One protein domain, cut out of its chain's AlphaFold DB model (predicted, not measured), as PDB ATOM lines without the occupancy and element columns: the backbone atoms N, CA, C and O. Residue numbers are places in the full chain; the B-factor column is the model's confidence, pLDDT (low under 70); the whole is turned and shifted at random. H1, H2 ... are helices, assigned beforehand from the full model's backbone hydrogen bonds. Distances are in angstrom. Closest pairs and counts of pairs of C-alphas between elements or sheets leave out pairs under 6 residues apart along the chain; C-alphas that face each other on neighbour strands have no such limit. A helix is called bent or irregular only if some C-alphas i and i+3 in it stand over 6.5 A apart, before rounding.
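What this domain is: This is residues 110 to 216 of the 421 residues of an uncharacterized protein of Omnitrophica WOR_2 bacterium RIFOXYA2_FULL_38_17 (UniProt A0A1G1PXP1). Two helices cross as an X at the middle of a flat, loosely built domain, H1 over the long H4, while H2 reaches back to H4 from one side and H7 lies near H4 with few contacts. H3 turns the chain from H2 back into H4, and the short H5 and H6 follow beyond the other end of H4, where residues 191 to 196 stick out. The printed part has 107 residues with seven named helices, H1 to H7 in order along the chain, and no named strand; its class is all helix. It is only just loose, close to compact, with a radius of gyration of the C-alphas of 15.7 A, and it spans 45 by 38 by 19 A.

Where its parts are: H4, residues 169 to 184, runs 22.3 A from C-alpha 169 at (-7.145, -21.286, -29.537) to C-alpha 184. H2, residues 142 to 157, is as long in residues and measures 21.7 A. H1, residues 119 to 132, begins at C-alpha 119 at (-4.521, -18.128, -22.133) and measures 20.0 A. H3, residues 162 to 166, H5, residues 186 to 189, and H6, residues 191 to 194, are short. H7, residues 202 to 216, measures 23.5 A and ends at C-alpha 216 at (0.793, -27.404, -14.059); it is irregular, but only just: C-alphas 213 and 216 are 6.6 A apart.

How they stand to each other: H4 and H1 touch, with the closest C-alphas, those of Ala 176 and Ala 126, 3.9 A apart. They run the same way at a steep tilt of 60 degrees. H2 touches H4 with residues 144 to 148 alone, and H4 touches H2 with residues 171 to 172 alone; the closest C-alphas, of Pro 144 and Val 171, are 5.8 A apart. These two run opposite ways at a steep tilt of 52 degrees. H1 and H2 are close but not clearly touching, with C-alphas of Ala 130 and Tyr 145 closest at 7.8 A. H3 and H4 meet only through their link. H7 and H4 are close but not clearly touching, closest at the C-alphas of Leu 208 and Val 177, 7.8 A. H7 and H1 are apart, and so are H6 and H7. In H1, H2, H3 and H4 every O i to N i+4 pair is within hydrogen-bond range; in H7 9 of 11 are, and H5 and H6 are too short for such a pair.

The domain as a whole: The C-alphas farthest apart, of Val 110 and Ala 192, are 47.7 A apart. The printed part has no cut and no long link. Residues 191 to 196, of which 191 to 194 belong to H6, stand free. The mean pLDDT of the printed part is 73.5, and it is under 70 at residues 110 to 118 and 186 to 216.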
ATOM      1  N   VAL A 110     -17.342 -25.579 -12.476       68.50
ATOM      2  CA  VAL A 110     -16.929 -26.933 -12.894       68.50
ATOM      3  C   VAL A 110     -15.412 -27.045 -13.009       68.50
ATOM      4  O   VAL A 110     -14.820 -28.001 -12.528       68.50
ATOM      5  N   LEU A 111     -14.779 -26.063 -13.645       64.94
ATOM      6  CA  LEU A 111     -13.367 -26.044 -14.010       64.94
ATOM      7  C   LEU A 111     -12.514 -25.231 -13.030       64.94
ATOM      8  O   LEU A 111     -11.304 -25.152 -13.216       64.94
ATOM      9  N   LYS A 112     -13.124 -24.661 -11.983       66.75
ATOM     10  CA  LYS A 112     -12.452 -23.814 -10.988       66.75
ATOM     11  C   LYS A 112     -11.238 -24.495 -10.349       66.75
ATOM     12  O   LYS A 112     -10.214 -23.849 -10.153       66.75
ATOM     13  N   ASP A 113     -11.355 -25.790 -10.064       63.53
ATOM     14  CA  ASP A 113     -10.306 -26.568  -9.396       63.53
ATOM     15  C   ASP A 113      -9.386 -27.304 -10.387       63.53
ATOM     16  O   ASP A 113      -8.467 -28.020  -9.982       63.53
ATOM     17  N   TYR A 114      -9.612 -27.141 -11.695       54.50
ATOM     18  CA  TYR A 114      -8.797 -27.782 -12.721       54.50
ATOM     19  C   TYR A 114      -7.586 -26.902 -13.061       54.50
ATOM     20  O   TYR A 114      -7.751 -25.728 -13.403       54.50
ATOM     21  N   PRO A 115      -6.358 -27.450 -13.041       57.97
ATOM     22  CA  PRO A 115      -5.171 -26.705 -13.437       57.97
ATOM     23  C   PRO A 115      -5.218 -26.436 -14.948       57.97
ATOM     24  O   PRO A 115      -4.898 -27.302 -15.763       57.97
ATOM     25  N   ALA A 116      -5.637 -25.232 -15.335       57.16
ATOM     26  CA  ALA A 116      -5.676 -24.791 -16.725       57.16
ATOM     27  C   ALA A 116      -4.498 -23.863 -17.050       57.16
ATOM     28  O   ALA A 116      -4.123 -22.994 -16.262       57.16
ATOM     29  N   LEU A 117      -3.948 -24.006 -18.257       58.69
ATOM     30  CA  LEU A 117      -3.020 -23.031 -18.821       58.69
ATOM     31  C   LEU A 117      -3.693 -21.664 -18.925       58.69
ATOM     32  O   LEU A 117      -4.736 -21.527 -19.567       58.69
ATOM     33  N   GLY A 118      -3.052 -20.637 -18.364       69.06
ATOM     34  CA  GLY A 118      -3.430 -19.258 -18.641       69.06
ATOM     35  C   GLY A 118      -3.349 -18.994 -20.146       69.06
ATOM     36  O   GLY A 118      -2.303 -19.195 -20.768       69.06
ATOM     37  N   PHE A 119      -4.446 -18.523 -20.732       73.94
ATOM     38  CA  PHE A 119      -4.521 -18.128 -22.133       73.94
ATOM     39  C   PHE A 119      -3.389 -17.160 -22.534       73.94
ATOM     40  O   PHE A 119      -2.786 -17.352 -23.585       73.94
ATOM     41  N   ALA A 120      -3.012 -16.215 -21.661       73.88
ATOM     42  CA  ALA A 120      -1.894 -15.281 -21.853       73.88
ATOM     43  C   ALA A 120      -0.531 -15.953 -22.059       73.88
ATOM     44  O   ALA A 120       0.357 -15.414 -22.715       73.88
ATOM     45  N   PHE A 121      -0.335 -17.123 -21.462       73.88
ATOM     46  CA  PHE A 121       0.917 -17.848 -21.592       73.88
ATOM     47  C   PHE A 121       0.968 -18.614 -22.915       73.88
ATOM     48  O   PHE A 121       1.964 -18.540 -23.637       73.88
ATOM     49  N   ILE A 122      -0.131 -19.290 -23.270       78.06
ATOM     50  CA  ILE A 122      -0.265 -19.949 -24.576       78.06
ATOM     51  C   ILE A 122      -0.051 -18.924 -25.687       78.06
ATOM     52  O   ILE A 122       0.707 -19.184 -26.617       78.06
ATOM     53  N   THR A 123      -0.675 -17.751 -25.580       83.50
ATOM     54  CA  THR A 123      -0.515 -16.679 -26.564       83.50
ATOM     55  C   THR A 123       0.915 -16.149 -26.600       83.50
ATOM     56  O   THR A 123       1.426 -15.950 -27.695       83.50
ATOM     57  N   ALA A 124       1.607 -15.986 -25.469       84.06
ATOM     58  CA  ALA A 124       3.007 -15.558 -25.461       84.06
ATOM     59  C   ALA A 124       3.922 -16.546 -26.212       84.06
ATOM     60  O   ALA A 124       4.680 -16.139 -27.095       84.06
ATOM     61  N   LEU A 125       3.809 -17.850 -25.931       82.38
ATOM     62  CA  LEU A 125       4.558 -18.885 -26.655       82.38
ATOM     63  C   LEU A 125       4.171 -18.932 -28.137       82.38
ATOM     64  O   LEU A 125       5.032 -19.072 -29.005       82.38
ATOM     65  N   ALA A 126       2.877 -18.792 -28.426       86.62
ATOM     66  CA  ALA A 126       2.359 -18.748 -29.782       86.62
ATOM     67  C   ALA A 126       2.923 -17.566 -30.569       86.62
ATOM     68  O   ALA A 126       3.340 -17.738 -31.706       86.62
ATOM     69  N   LEU A 127       2.984 -16.374 -29.973       84.81
ATOM     70  CA  LEU A 127       3.544 -15.192 -30.620       84.81
ATOM     71  C   LEU A 127       5.040 -15.373 -30.889       84.81
ATOM     72  O   LEU A 127       5.490 -15.056 -31.985       84.81
ATOM     73  N   MET A 128       5.801 -15.966 -29.965       80.50
ATOM     74  CA  MET A 128       7.212 -16.296 -30.207       80.50
ATOM     75  C   MET A 128       7.384 -17.321 -31.336       80.50
ATOM     76  O   MET A 128       8.241 -17.152 -32.205       80.50
ATOM     77  N   GLY A 129       6.544 -18.360 -31.370       81.00
ATOM     78  CA  GLY A 129       6.521 -19.341 -32.455       81.00
ATOM     79  C   GLY A 129       6.164 -18.715 -33.797       81.00
ATOM     80  O   GLY A 129       6.861 -18.930 -34.786       81.00
ATOM     81  N   ALA A 130       5.125 -17.886 -33.825       84.88
ATOM     82  CA  ALA A 130       4.739 -17.118 -34.996       84.88
ATOM     83  C   ALA A 130       5.890 -16.210 -35.461       84.88
ATOM     84  O   ALA A 130       6.223 -16.205 -36.634       84.88
ATOM     85  N   LEU A 131       6.587 -15.507 -34.570       84.12
ATOM     86  CA  LEU A 131       7.718 -14.657 -34.961       84.12
ATOM     87  C   LEU A 131       8.884 -15.458 -35.569       84.12
ATOM     88  O   LEU A 131       9.411 -15.088 -36.617       84.12
ATOM     89  N   ILE A 132       9.259 -16.586 -34.961       82.12
ATOM     90  CA  ILE A 132      10.377 -17.427 -35.429       82.12
ATOM     91  C   ILE A 132      10.092 -18.068 -36.791       82.12
ATOM     92  O   ILE A 132      11.003 -18.256 -37.596       82.12
ATOM     93  N   PHE A 133       8.835 -18.416 -37.064       84.75
ATOM     94  CA  PHE A 133       8.439 -19.094 -38.296       84.75
ATOM     95  C   PHE A 133       7.792 -18.155 -39.330       84.75
ATOM     96  O   PHE A 133       7.111 -18.639 -40.239       84.75
ATOM     97  N   LEU A 134       7.994 -16.831 -39.241       84.94
ATOM     98  CA  LEU A 134       7.436 -15.857 -40.198       84.94
ATOM     99  C   LEU A 134       7.861 -16.147 -41.643       84.94
ATOM    100  O   LEU A 134       7.059 -16.059 -42.572       84.94
ATOM    101  N   GLU A 135       9.104 -16.575 -41.852       81.81
ATOM    102  CA  GLU A 135       9.631 -16.897 -43.185       81.81
ATOM    103  C   GLU A 135       8.878 -18.054 -43.868       81.81
ATOM    104  O   GLU A 135       8.931 -18.211 -45.091       81.81
ATOM    105  N   ARG A 136       8.143 -18.868 -43.094       77.81
ATOM    106  CA  ARG A 136       7.359 -20.000 -43.604       77.81
ATOM    107  C   ARG A 136       5.953 -19.632 -44.062       77.81
ATOM    108  O   ARG A 136       5.287 -20.498 -44.630       77.81
ATOM    109  N   ILE A 137       5.519 -18.377 -43.885       82.38
ATOM    110  CA  ILE A 137       4.199 -17.901 -44.337       82.38
ATOM    111  C   ILE A 137       3.955 -18.279 -45.803       82.38
ATOM    112  O   ILE A 137       2.908 -18.826 -46.129       82.38
ATOM    113  N   LYS A 138       4.936 -18.032 -46.682       75.81
ATOM    114  CA  LYS A 138       4.811 -18.233 -48.138       75.81
ATOM    115  C   LYS A 138       4.924 -19.690 -48.599       75.81
ATOM    116  O   LYS A 138       4.832 -19.941 -49.794       75.81
ATOM    117  N   LYS A 139       5.195 -20.624 -47.685       76.19
ATOM    118  CA  LYS A 139       5.382 -22.043 -48.005       76.19
ATOM    119  C   LYS A 139       4.193 -22.839 -47.495       76.19
ATOM    120  O   LYS A 139       3.223 -23.027 -48.216       76.19
ATOM    121  N   ASP A 140       4.237 -23.197 -46.216       80.69
ATOM    122  CA  ASP A 140       3.336 -24.216 -45.671       80.69
ATOM    123  C   ASP A 140       2.440 -23.657 -44.553       80.69
ATOM    124  O   ASP A 140       1.589 -24.365 -44.025       80.69
ATOM    125  N   TRP A 141       2.671 -22.412 -44.111       85.75
ATOM    126  CA  TRP A 141       2.049 -21.860 -42.896       85.75
ATOM    127  C   TRP A 141       1.054 -20.731 -43.188       85.75
ATOM    128  O   TRP A 141       0.539 -20.112 -42.261       85.75
ATOM    129  N   LEU A 142       0.721 -20.475 -44.458       90.50
ATOM    130  CA  LEU A 142      -0.215 -19.413 -44.841       90.50
ATOM    131  C   LEU A 142      -1.544 -19.500 -44.077       90.50
ATOM    132  O   LEU A 142      -2.046 -18.482 -43.608       90.50
ATOM    133  N   MET A 143      -2.095 -20.707 -43.918       90.56
ATOM    134  CA  MET A 143      -3.389 -20.929 -43.267       90.56
ATOM    135  C   MET A 143      -3.404 -20.526 -41.777       90.56
ATOM    136  O   MET A 143      -4.225 -19.675 -41.435       90.56
ATOM    137  N   PRO A 144      -2.523 -21.038 -40.888       89.88
ATOM    138  CA  PRO A 144      -2.521 -20.622 -39.483       89.88
ATOM    139  C   PRO A 144      -2.258 -19.120 -39.303       89.88
ATOM    140  O   PRO A 144      -2.924 -18.490 -38.485       89.88
ATOM    141  N   TYR A 145      -1.380 -18.504 -40.105       92.06
ATOM    142  CA  TYR A 145      -1.217 -17.043 -40.066       92.06
ATOM    143  C   TYR A 145      -2.463 -16.299 -40.542       92.06
ATOM    144  O   TYR A 145      -2.830 -15.297 -39.938       92.06
ATOM    145  N   SER A 146      -3.133 -16.780 -41.591       93.44
ATOM    146  CA  SER A 146      -4.359 -16.152 -42.096       93.44
ATOM    147  C   SER A 146      -5.450 -16.160 -41.032       93.44
ATOM    148  O   SER A 146      -6.076 -15.131 -40.809       93.44
ATOM    149  N   VAL A 147      -5.642 -17.281 -40.329       93.88
ATOM    150  CA  VAL A 147      -6.612 -17.358 -39.225       93.88
ATOM    151  C   VAL A 147      -6.216 -16.416 -38.090       93.88
ATOM    152  O   VAL A 147      -7.061 -15.645 -37.646       93.88
ATOM    153  N   LEU A 148      -4.945 -16.422 -37.666       92.19
ATOM    154  CA  LEU A 148      -4.449 -15.525 -36.617       92.19
ATOM    155  C   LEU A 148      -4.708 -14.054 -36.971       92.19
ATOM    156  O   LEU A 148      -5.370 -13.345 -36.218       92.19
ATOM    157  N   PHE A 149      -4.246 -13.599 -38.137       94.25
ATOM    158  CA  PHE A 149      -4.344 -12.196 -38.531       94.25
ATOM    159  C   PHE A 149      -5.770 -11.759 -38.853       94.25
ATOM    160  O   PHE A 149      -6.174 -10.687 -38.410       94.25
ATOM    161  N   LEU A 150      -6.547 -12.554 -39.597       95.31
ATOM    162  CA  LEU A 150      -7.917 -12.180 -39.958       95.31
ATOM    163  C   LEU A 150      -8.816 -12.135 -38.725       95.31
ATOM    164  O   LEU A 150      -9.567 -11.176 -38.557       95.31
ATOM    165  N   GLN A 151      -8.712 -13.127 -37.839       94.19
ATOM    166  CA  GLN A 151      -9.528 -13.151 -36.633       94.19
ATOM    167  C   GLN A 151      -9.130 -12.025 -35.673       94.19
ATOM    168  O   GLN A 151     -10.007 -11.303 -35.196       94.19
ATOM    169  N   SER A 152      -7.830 -11.788 -35.453       93.75
ATOM    170  CA  SER A 152      -7.376 -10.633 -34.668       93.75
ATOM    171  C   SER A 152      -7.813  -9.305 -35.297       93.75
ATOM    172  O   SER A 152      -8.251  -8.413 -34.577       93.75
ATOM    173  N   ALA A 153      -7.773  -9.167 -36.627       94.56
ATOM    174  CA  ALA A 153      -8.230  -7.960 -37.314       94.56
ATOM    175  C   ALA A 153      -9.737  -7.720 -37.134       94.56
ATOM    176  O   ALA A 153     -10.144  -6.587 -36.876       94.56
ATOM    177  N   ILE A 154     -10.564  -8.768 -37.212       92.94
ATOM    178  CA  ILE A 154     -12.010  -8.673 -36.953       92.94
ATOM    179  C   ILE A 154     -12.265  -8.207 -35.518       92.94
ATOM    180  O   ILE A 154     -13.083  -7.311 -35.301       92.94
ATOM    181  N   MET A 155     -11.552  -8.772 -34.545       91.44
ATOM    182  CA  MET A 155     -11.696  -8.408 -33.135       91.44
ATOM    183  C   MET A 155     -11.259  -6.961 -32.859       91.44
ATOM    184  O   MET A 155     -11.959  -6.214 -32.178       91.44
ATOM    185  N   LEU A 156     -10.146  -6.518 -33.456       92.31
ATOM    186  CA  LEU A 156      -9.698  -5.122 -33.379       92.31
ATOM    187  C   LEU A 156     -10.716  -4.162 -34.008       92.31
ATOM    188  O   LEU A 156     -11.020  -3.115 -33.437       92.31
ATOM    189  N   ALA A 157     -11.269  -4.532 -35.167       91.44
ATOM    190  CA  ALA A 157     -12.262  -3.731 -35.876       91.44
ATOM    191  C   ALA A 157     -13.615  -3.675 -35.156       91.44
ATOM    192  O   ALA A 157     -14.366  -2.717 -35.340       91.44
ATOM    193  N   THR A 158     -13.942  -4.682 -34.346       89.94
ATOM    194  CA  THR A 158     -15.230  -4.803 -33.660       89.94
ATOM    195  C   THR A 158     -15.044  -4.765 -32.150       89.94
ATOM    196  O   THR A 158     -14.865  -3.685 -31.602       89.94
ATOM    197  N   HIS A 159     -15.069  -5.900 -31.471       87.06
ATOM    198  CA  HIS A 159     -14.846  -6.053 -30.038       87.06
ATOM    199  C   HIS A 159     -14.113  -7.375 -29.799       87.06
ATOM    200  O   HIS A 159     -13.900  -8.140 -30.736       87.06
ATOM    201  N   VAL A 160     -13.720  -7.639 -28.556       85.75
ATOM    202  CA  VAL A 160     -13.028  -8.870 -28.163       85.75
ATOM    203  C   VAL A 160     -13.933  -9.692 -27.252       85.75
ATOM    204  O   VAL A 160     -14.174  -9.271 -26.129       85.75
ATOM    205  N   SER A 161     -14.416 -10.855 -27.701       80.25
ATOM    206  CA  SER A 161     -15.177 -11.789 -26.846       80.25
ATOM    207  C   SER A 161     -14.510 -13.161 -26.692       80.25
ATOM    208  O   SER A 161     -13.670 -13.554 -27.511       80.25
ATOM    209  N   ASP A 162     -14.893 -13.920 -25.657       75.62
ATOM    210  CA  ASP A 162     -14.449 -15.311 -25.462       75.62
ATOM    211  C   ASP A 162     -14.791 -16.185 -26.674       75.62
ATOM    212  O   ASP A 162     -13.931 -16.906 -27.183       75.62
ATOM    213  N   ARG A 163     -16.011 -16.061 -27.211       76.69
ATOM    214  CA  ARG A 163     -16.437 -16.780 -28.420       76.69
ATOM    215  C   ARG A 163     -15.541 -16.507 -29.625       76.69
ATOM    216  O   ARG A 163     -15.243 -17.423 -30.388       76.69
ATOM    217  N   GLN A 164     -15.105 -15.264 -29.815       83.25
ATOM    218  CA  GLN A 164     -14.200 -14.913 -30.910       83.25
ATOM    219  C   GLN A 164     -12.779 -15.431 -30.665       83.25
ATOM    220  O   GLN A 164     -12.122 -15.872 -31.609       83.25
ATOM    221  N   ARG A 165     -12.304 -15.418 -29.416       83.12
ATOM    222  CA  ARG A 165     -10.987 -15.966 -29.057       83.12
ATOM    223  C   ARG A 165     -10.929 -17.478 -29.153       83.12
ATOM    224  O   ARG A 165      -9.873 -18.001 -29.497       83.12
ATOM    225  N   ALA A 166     -12.048 -18.172 -28.953       80.56
ATOM    226  CA  ALA A 166     -12.126 -19.620 -29.123       80.56
ATOM    227  C   ALA A 166     -11.651 -20.076 -30.517       80.56
ATOM    228  O   ALA A 166     -11.006 -21.114 -30.636       80.56
ATOM    229  N   VAL A 167     -11.876 -19.259 -31.553       86.44
ATOM    230  CA  VAL A 167     -11.390 -19.505 -32.924       86.44
ATOM    231  C   VAL A 167      -9.857 -19.467 -33.011       86.44
ATOM    232  O   VAL A 167      -9.265 -20.206 -33.796       86.44
ATOM    233  N   LEU A 168      -9.198 -18.633 -32.199       87.62
ATOM    234  CA  LEU A 168      -7.737 -18.512 -32.168       87.62
ATOM    235  C   LEU A 168      -7.061 -19.647 -31.393       87.62
ATOM    236  O   LEU A 168      -5.903 -19.943 -31.675       87.62
ATOM    237  N   ILE A 169      -7.751 -20.295 -30.446       84.25
ATOM    238  CA  ILE A 169      -7.145 -21.286 -29.537       84.25
ATOM    239  C   ILE A 169      -6.356 -22.377 -30.286       84.25
ATOM    240  O   ILE A 169      -5.176 -22.548 -29.971       84.25
ATOM    241  N   PRO A 170      -6.906 -23.081 -31.301       83.12
ATOM    242  CA  PRO A 170      -6.163 -24.141 -31.989       83.12
ATOM    243  C   PRO A 170      -4.901 -23.628 -32.695       83.12
ATOM    244  O   PRO A 170      -3.868 -24.295 -32.704       83.12
ATOM    245  N   VAL A 171      -4.969 -22.422 -33.261       87.62
ATOM    246  CA  VAL A 171      -3.859 -21.786 -33.984       87.62
ATOM    247  C   VAL A 171      -2.770 -21.325 -33.022       87.62
ATOM    248  O   VAL A 171      -1.584 -21.509 -33.288       87.62
ATOM    249  N   LEU A 172      -3.156 -20.769 -31.874       86.06
ATOM    250  CA  LEU A 172      -2.217 -20.377 -30.831       86.06
ATOM    251  C   LEU A 172      -1.491 -21.606 -30.267       86.06
ATOM    252  O   LEU A 172      -0.268 -21.598 -30.165       86.06
ATOM    253  N   ILE A 173      -2.214 -22.698 -29.997       83.75
ATOM    254  CA  ILE A 173      -1.608 -23.968 -29.571       83.75
ATOM    255  C   ILE A 173      -0.623 -24.480 -30.628       83.75
ATOM    256  O   ILE A 173       0.493 -24.863 -30.280       83.75
ATOM    257  N   PHE A 174      -0.989 -24.437 -31.912       85.62
ATOM    258  CA  PHE A 174      -0.098 -24.828 -33.007       85.62
ATOM    259  C   PHE A 174       1.230 -24.055 -32.975       85.62
ATOM    260  O   PHE A 174       2.303 -24.664 -32.986       85.62
ATOM    261  N   PHE A 175       1.178 -22.723 -32.878       85.56
ATOM    262  CA  PHE A 175       2.387 -21.902 -32.822       85.56
ATOM    263  C   PHE A 175       3.187 -22.103 -31.527       85.56
ATOM    264  O   PHE A 175       4.417 -22.136 -31.572       85.56
ATOM    265  N   ALA A 176       2.516 -22.278 -30.388       85.31
ATOM    266  CA  ALA A 176       3.174 -22.536 -29.111       85.31
ATOM    267  C   ALA A 176       3.942 -23.866 -29.147       85.31
ATOM    268  O   ALA A 176       5.114 -23.926 -28.777       85.31
ATOM    269  N   VAL A 177       3.326 -24.928 -29.673       84.44
ATOM    270  CA  VAL A 177       3.981 -26.232 -29.858       84.44
ATOM    271  C   VAL A 177       5.149 -26.124 -30.837       84.44
ATOM    272  O   VAL A 177       6.211 -26.694 -30.590       84.44
ATOM    273  N   ALA A 178       4.995 -25.369 -31.925       83.50
ATOM    274  CA  ALA A 178       6.086 -25.126 -32.859       83.50
ATOM    275  C   ALA A 178       7.283 -24.420 -32.207       83.50
ATOM    276  O   ALA A 178       8.428 -24.817 -32.442       83.50
ATOM    277  N   PHE A 179       7.029 -23.407 -31.375       85.19
ATOM    278  CA  PHE A 179       8.061 -22.714 -30.609       85.19
ATOM    279  C   PHE A 179       8.823 -23.678 -29.699       85.19
ATOM    280  O   PHE A 179      10.047 -23.782 -29.794       85.19
ATOM    281  N   LEU A 180       8.098 -24.441 -28.875       83.38
ATOM    282  CA  LEU A 180       8.698 -25.417 -27.967       83.38
ATOM    283  C   LEU A 180       9.476 -26.486 -28.748       83.38
ATOM    284  O   LEU A 180      10.603 -26.822 -28.392       83.38
ATOM    285  N   SER A 181       8.941 -26.962 -29.873       80.19
ATOM    286  CA  SER A 181       9.635 -27.916 -30.741       80.19
ATOM    287  C   SER A 181      10.958 -27.357 -31.278       80.19
ATOM    288  O   SER A 181      11.953 -28.080 -31.318       80.19
ATOM    289  N   LYS A 182      11.009 -26.075 -31.661       78.38
ATOM    290  CA  LYS A 182      12.251 -25.425 -32.104       78.38
ATOM    291  C   LYS A 182      13.257 -25.271 -30.967       78.38
ATOM    292  O   LYS A 182      14.443 -25.493 -31.196       78.38
ATOM    293  N   LEU A 183      12.781 -24.895 -29.781       80.00
ATOM    294  CA  LEU A 183      13.610 -24.669 -28.600       80.00
ATOM    295  C   LEU A 183      14.267 -25.967 -28.110       80.00
ATOM    296  O   LEU A 183      15.469 -25.991 -27.868       80.00
ATOM    297  N   PHE A 184      13.493 -27.050 -28.014       76.06
ATOM    298  CA  PHE A 184      13.963 -28.324 -27.462       76.06
ATOM    299  C   PHE A 184      14.563 -29.273 -28.505       76.06
ATOM    300  O   PHE A 184      15.386 -30.118 -28.164       76.06
ATOM    301  N   PHE A 185      14.217 -29.114 -29.786       73.56
ATOM    302  CA  PHE A 185      14.754 -29.927 -30.880       73.56
ATOM    303  C   PHE A 185      15.293 -29.060 -32.026       73.56
ATOM    304  O   PHE A 185      14.835 -29.166 -33.169       73.56
ATOM    305  N   PRO A 186      16.312 -28.217 -31.782       68.94
ATOM    306  CA  PRO A 186      16.835 -27.309 -32.802       68.94
ATOM    307  C   PRO A 186      17.355 -28.052 -34.043       68.94
ATOM    308  O   PRO A 186      17.187 -27.565 -35.164       68.94
ATOM    309  N   GLN A 187      17.897 -29.265 -33.857       61.78
ATOM    310  CA  GLN A 187      18.402 -30.129 -34.930       61.78
ATOM    311  C   GLN A 187      17.291 -30.624 -35.872       61.78
ATOM    312  O   GLN A 187      17.507 -30.691 -37.083       61.78
ATOM    313  N   ALA A 188      16.083 -30.882 -35.351       57.94
ATOM    314  CA  ALA A 188      14.904 -31.285 -36.127       57.94
ATOM    315  C   ALA A 188      14.397 -30.186 -37.077       57.94
ATOM    316  O   ALA A 188      13.692 -30.475 -38.043       57.94
ATOM    317  N   HIS A 189      14.773 -28.935 -36.806       59.47
ATOM    318  CA  HIS A 189      14.395 -27.747 -37.572       59.47
ATOM    319  C   HIS A 189      15.571 -27.144 -38.352       59.47
ATOM    320  O   HIS A 189      15.495 -25.988 -38.776       59.47
ATOM    321  N   SER A 190      16.665 -27.891 -38.517       57.62
ATOM    322  CA  SER A 190      17.776 -27.527 -39.400       57.62
ATOM    323  C   SER A 190      17.404 -27.775 -40.869       57.62
ATOM    324  O   SER A 190      16.652 -28.702 -41.183       57.62
ATOM    325  N   ALA A 191      17.933 -26.960 -41.790       53.97
ATOM    326  CA  ALA A 191      17.635 -27.068 -43.223       53.97
ATOM    327  C   ALA A 191      17.964 -28.460 -43.811       53.97
ATOM    328  O   ALA A 191      17.301 -28.904 -44.747       53.97
ATOM    329  N   ALA A 192      18.940 -29.167 -43.227       50.97
ATOM    330  CA  ALA A 192      19.329 -30.523 -43.611       50.97
ATOM    331  C   ALA A 192      18.342 -31.603 -43.118       50.97
ATOM    332  O   ALA A 192      17.995 -32.506 -43.876       50.97
ATOM    333  N   ALA A 193      17.836 -31.498 -41.883       54.72
ATOM    334  CA  ALA A 193      16.920 -32.488 -41.301       54.72
ATOM    335  C   ALA A 193      15.514 -32.459 -41.926       54.72
ATOM    336  O   ALA A 193      14.844 -33.486 -42.009       54.72
ATOM    337  N   LEU A 194      15.063 -31.292 -42.393       54.88
ATOM    338  CA  LEU A 194      13.750 -31.126 -43.029       54.88
ATOM    339  C   LEU A 194      13.688 -31.701 -44.448       54.88
ATOM    340  O   LEU A 194      12.611 -32.064 -44.908       54.88
ATOM    341  N   LYS A 195      14.834 -31.818 -45.127       52.88
ATOM    342  CA  LYS A 195      14.923 -32.325 -46.502       52.88
ATOM    343  C   LYS A 195      14.785 -33.855 -46.596       52.88
ATOM    344  O   LYS A 195      14.543 -34.358 -47.683       52.88
ATOM    345  N   ASN A 196      14.924 -34.572 -45.474       49.28
ATOM    346  CA  ASN A 196      15.070 -36.036 -45.420       49.28
ATOM    347  C   ASN A 196      14.035 -36.765 -44.531       49.28
ATOM    348  O   ASN A 196      14.217 -37.937 -44.203       49.28
ATOM    349  N   ARG A 197      12.946 -36.111 -44.097       53.88
ATOM    350  CA  ARG A 197      11.965 -36.733 -43.183       53.88
ATOM    351  C   ARG A 197      10.902 -37.549 -43.924       53.88
ATOM    352  O   ARG A 197       9.995 -36.977 -44.514       53.88
ATOM    353  N   SER A 198      10.967 -38.879 -43.806       48.34
ATOM    354  CA  SER A 198       9.926 -39.808 -44.280       48.34
ATOM    355  C   SER A 198       8.995 -40.350 -43.178       48.34
ATOM    356  O   SER A 198       7.925 -40.849 -43.513       48.34
ATOM    357  N   LYS A 199       9.322 -40.228 -41.874       47.75
ATOM    358  CA  LYS A 199       8.425 -40.612 -40.753       47.75
ATOM    359  C   LYS A 199       8.603 -39.736 -39.493       47.75
ATOM    360  O   LYS A 199       9.720 -39.284 -39.232       47.75
ATOM    361  N   PRO A 200       7.536 -39.489 -38.702       49.88
ATOM    362  CA  PRO A 200       7.622 -38.756 -37.438       49.88
ATOM    363  C   PRO A 200       8.274 -39.616 -36.340       49.88
ATOM    364  O   PRO A 200       7.876 -40.752 -36.110       49.88
ATOM    365  N   ASP A 201       9.287 -39.065 -35.670       55.06
ATOM    366  CA  ASP A 201      10.080 -39.752 -34.643       55.06
ATOM    367  C   ASP A 201       9.346 -39.768 -33.283       55.06
ATOM    368  O   ASP A 201       8.956 -38.717 -32.765       55.06
ATOM    369  N   LEU A 202       9.167 -40.964 -32.708       48.69
ATOM    370  CA  LEU A 202       8.353 -41.262 -31.515       48.69
ATOM    371  C   LEU A 202       8.814 -40.487 -30.262       48.69
ATOM    372  O   LEU A 202       8.018 -40.185 -29.372       48.69
ATOM    373  N   LYS A 203      10.091 -40.085 -30.224       49.97
ATOM    374  CA  LYS A 203      10.689 -39.265 -29.156       49.97
ATOM    375  C   LYS A 203      10.156 -37.824 -29.130       49.97
ATOM    376  O   LYS A 203      10.039 -37.241 -28.055       49.97
ATOM    377  N   ASN A 204       9.753 -37.274 -30.283       53.34
ATOM    378  CA  ASN A 204       9.123 -35.947 -30.362       53.34
ATOM    379  C   ASN A 204       7.685 -35.962 -29.811       53.34
ATOM    380  O   ASN A 204       7.234 -34.959 -29.267       53.34
ATOM    381  N   LEU A 205       6.981 -37.097 -29.922       51.75
ATOM    382  CA  LEU A 205       5.626 -37.293 -29.388       51.75
ATOM    383  C   LEU A 205       5.632 -37.462 -27.861       51.75
ATOM    384  O   LEU A 205       4.814 -36.853 -27.177       51.75
ATOM    385  N   ALA A 206       6.593 -38.218 -27.319       49.28
ATOM    386  CA  ALA A 206       6.760 -38.389 -25.874       49.28
ATOM    387  C   ALA A 206       7.164 -37.081 -25.162       49.28
ATOM    388  O   ALA A 206       6.685 -36.803 -24.066       49.28
ATOM    389  N   PHE A 207       7.981 -36.235 -25.802       54.88
ATOM    390  CA  PHE A 207       8.334 -34.914 -25.272       54.88
ATOM    391  C   PHE A 207       7.196 -33.891 -25.405       54.88
ATOM    392  O   PHE A 207       7.014 -33.080 -24.502       54.88
ATOM    393  N   LEU A 208       6.381 -33.958 -26.471       54.00
ATOM    394  CA  LEU A 208       5.108 -33.225 -26.534       54.00
ATOM    395  C   LEU A 208       4.224 -33.589 -25.331       54.00
ATOM    396  O   LEU A 208       3.691 -32.701 -24.676       54.00
ATOM    397  N   GLY A 209       4.139 -34.885 -25.003       54.81
ATOM    398  CA  GLY A 209       3.432 -35.394 -23.825       54.81
ATOM    399  C   GLY A 209       4.027 -34.936 -22.487       54.81
ATOM    400  O   GLY A 209       3.279 -34.617 -21.571       54.81
ATOM    401  N   ALA A 210       5.354 -34.829 -22.372       51.69
ATOM    402  CA  ALA A 210       6.027 -34.357 -21.156       51.69
ATOM    403  C   ALA A 210       5.952 -32.826 -20.973       51.69
ATOM    404  O   ALA A 210       5.783 -32.348 -19.853       51.69
ATOM    405  N   ALA A 211       5.999 -32.044 -22.060       51.53
ATOM    406  CA  ALA A 211       5.778 -30.596 -22.033       51.53
ATOM    407  C   ALA A 211       4.333 -30.250 -21.630       51.53
ATOM    408  O   ALA A 211       4.121 -29.273 -20.918       51.53
ATOM    409  N   ILE A 212       3.362 -31.095 -21.997       53.72
ATOM    410  CA  ILE A 212       1.971 -31.031 -21.520       53.72
ATOM    411  C   ILE A 212       1.869 -31.259 -19.992       53.72
ATOM    412  O   ILE A 212       0.955 -30.733 -19.365       53.72
ATOM    413  N   LEU A 213       2.825 -31.972 -19.376       45.59
ATOM    414  CA  LEU A 213       2.800 -32.371 -17.958       45.59
ATOM    415  C   LEU A 213       3.608 -31.469 -16.998       45.59
ATOM    416  O   LEU A 213       3.388 -31.549 -15.795       45.59
ATOM    417  N   VAL A 214       4.509 -30.603 -17.487       45.88
ATOM    418  CA  VAL A 214       5.314 -29.651 -16.663       45.88
ATOM    419  C   VAL A 214       4.642 -28.271 -16.517       45.88
ATOM    420  O   VAL A 214       4.912 -27.501 -15.598       45.88
ATOM    421  N   ILE A 215       3.685 -28.000 -17.393       48.56
ATOM    422  CA  ILE A 215       2.752 -26.871 -17.405       48.56
ATOM    423  C   ILE A 215       1.959 -26.612 -16.094       48.56
ATOM    424  O   ILE A 215       1.711 -25.441 -15.800       48.56
ATOM    425  N   PRO A 216       1.588 -27.618 -15.271       44.00
ATOM    426  CA  PRO A 216       0.793 -27.404 -14.059       44.00
ATOM    427  C   PRO A 216       1.533 -26.715 -12.897       44.00
ATOM    428  O   PRO A 216       0.892 -26.386 -11.905       44.00
TER     429      PRO A 216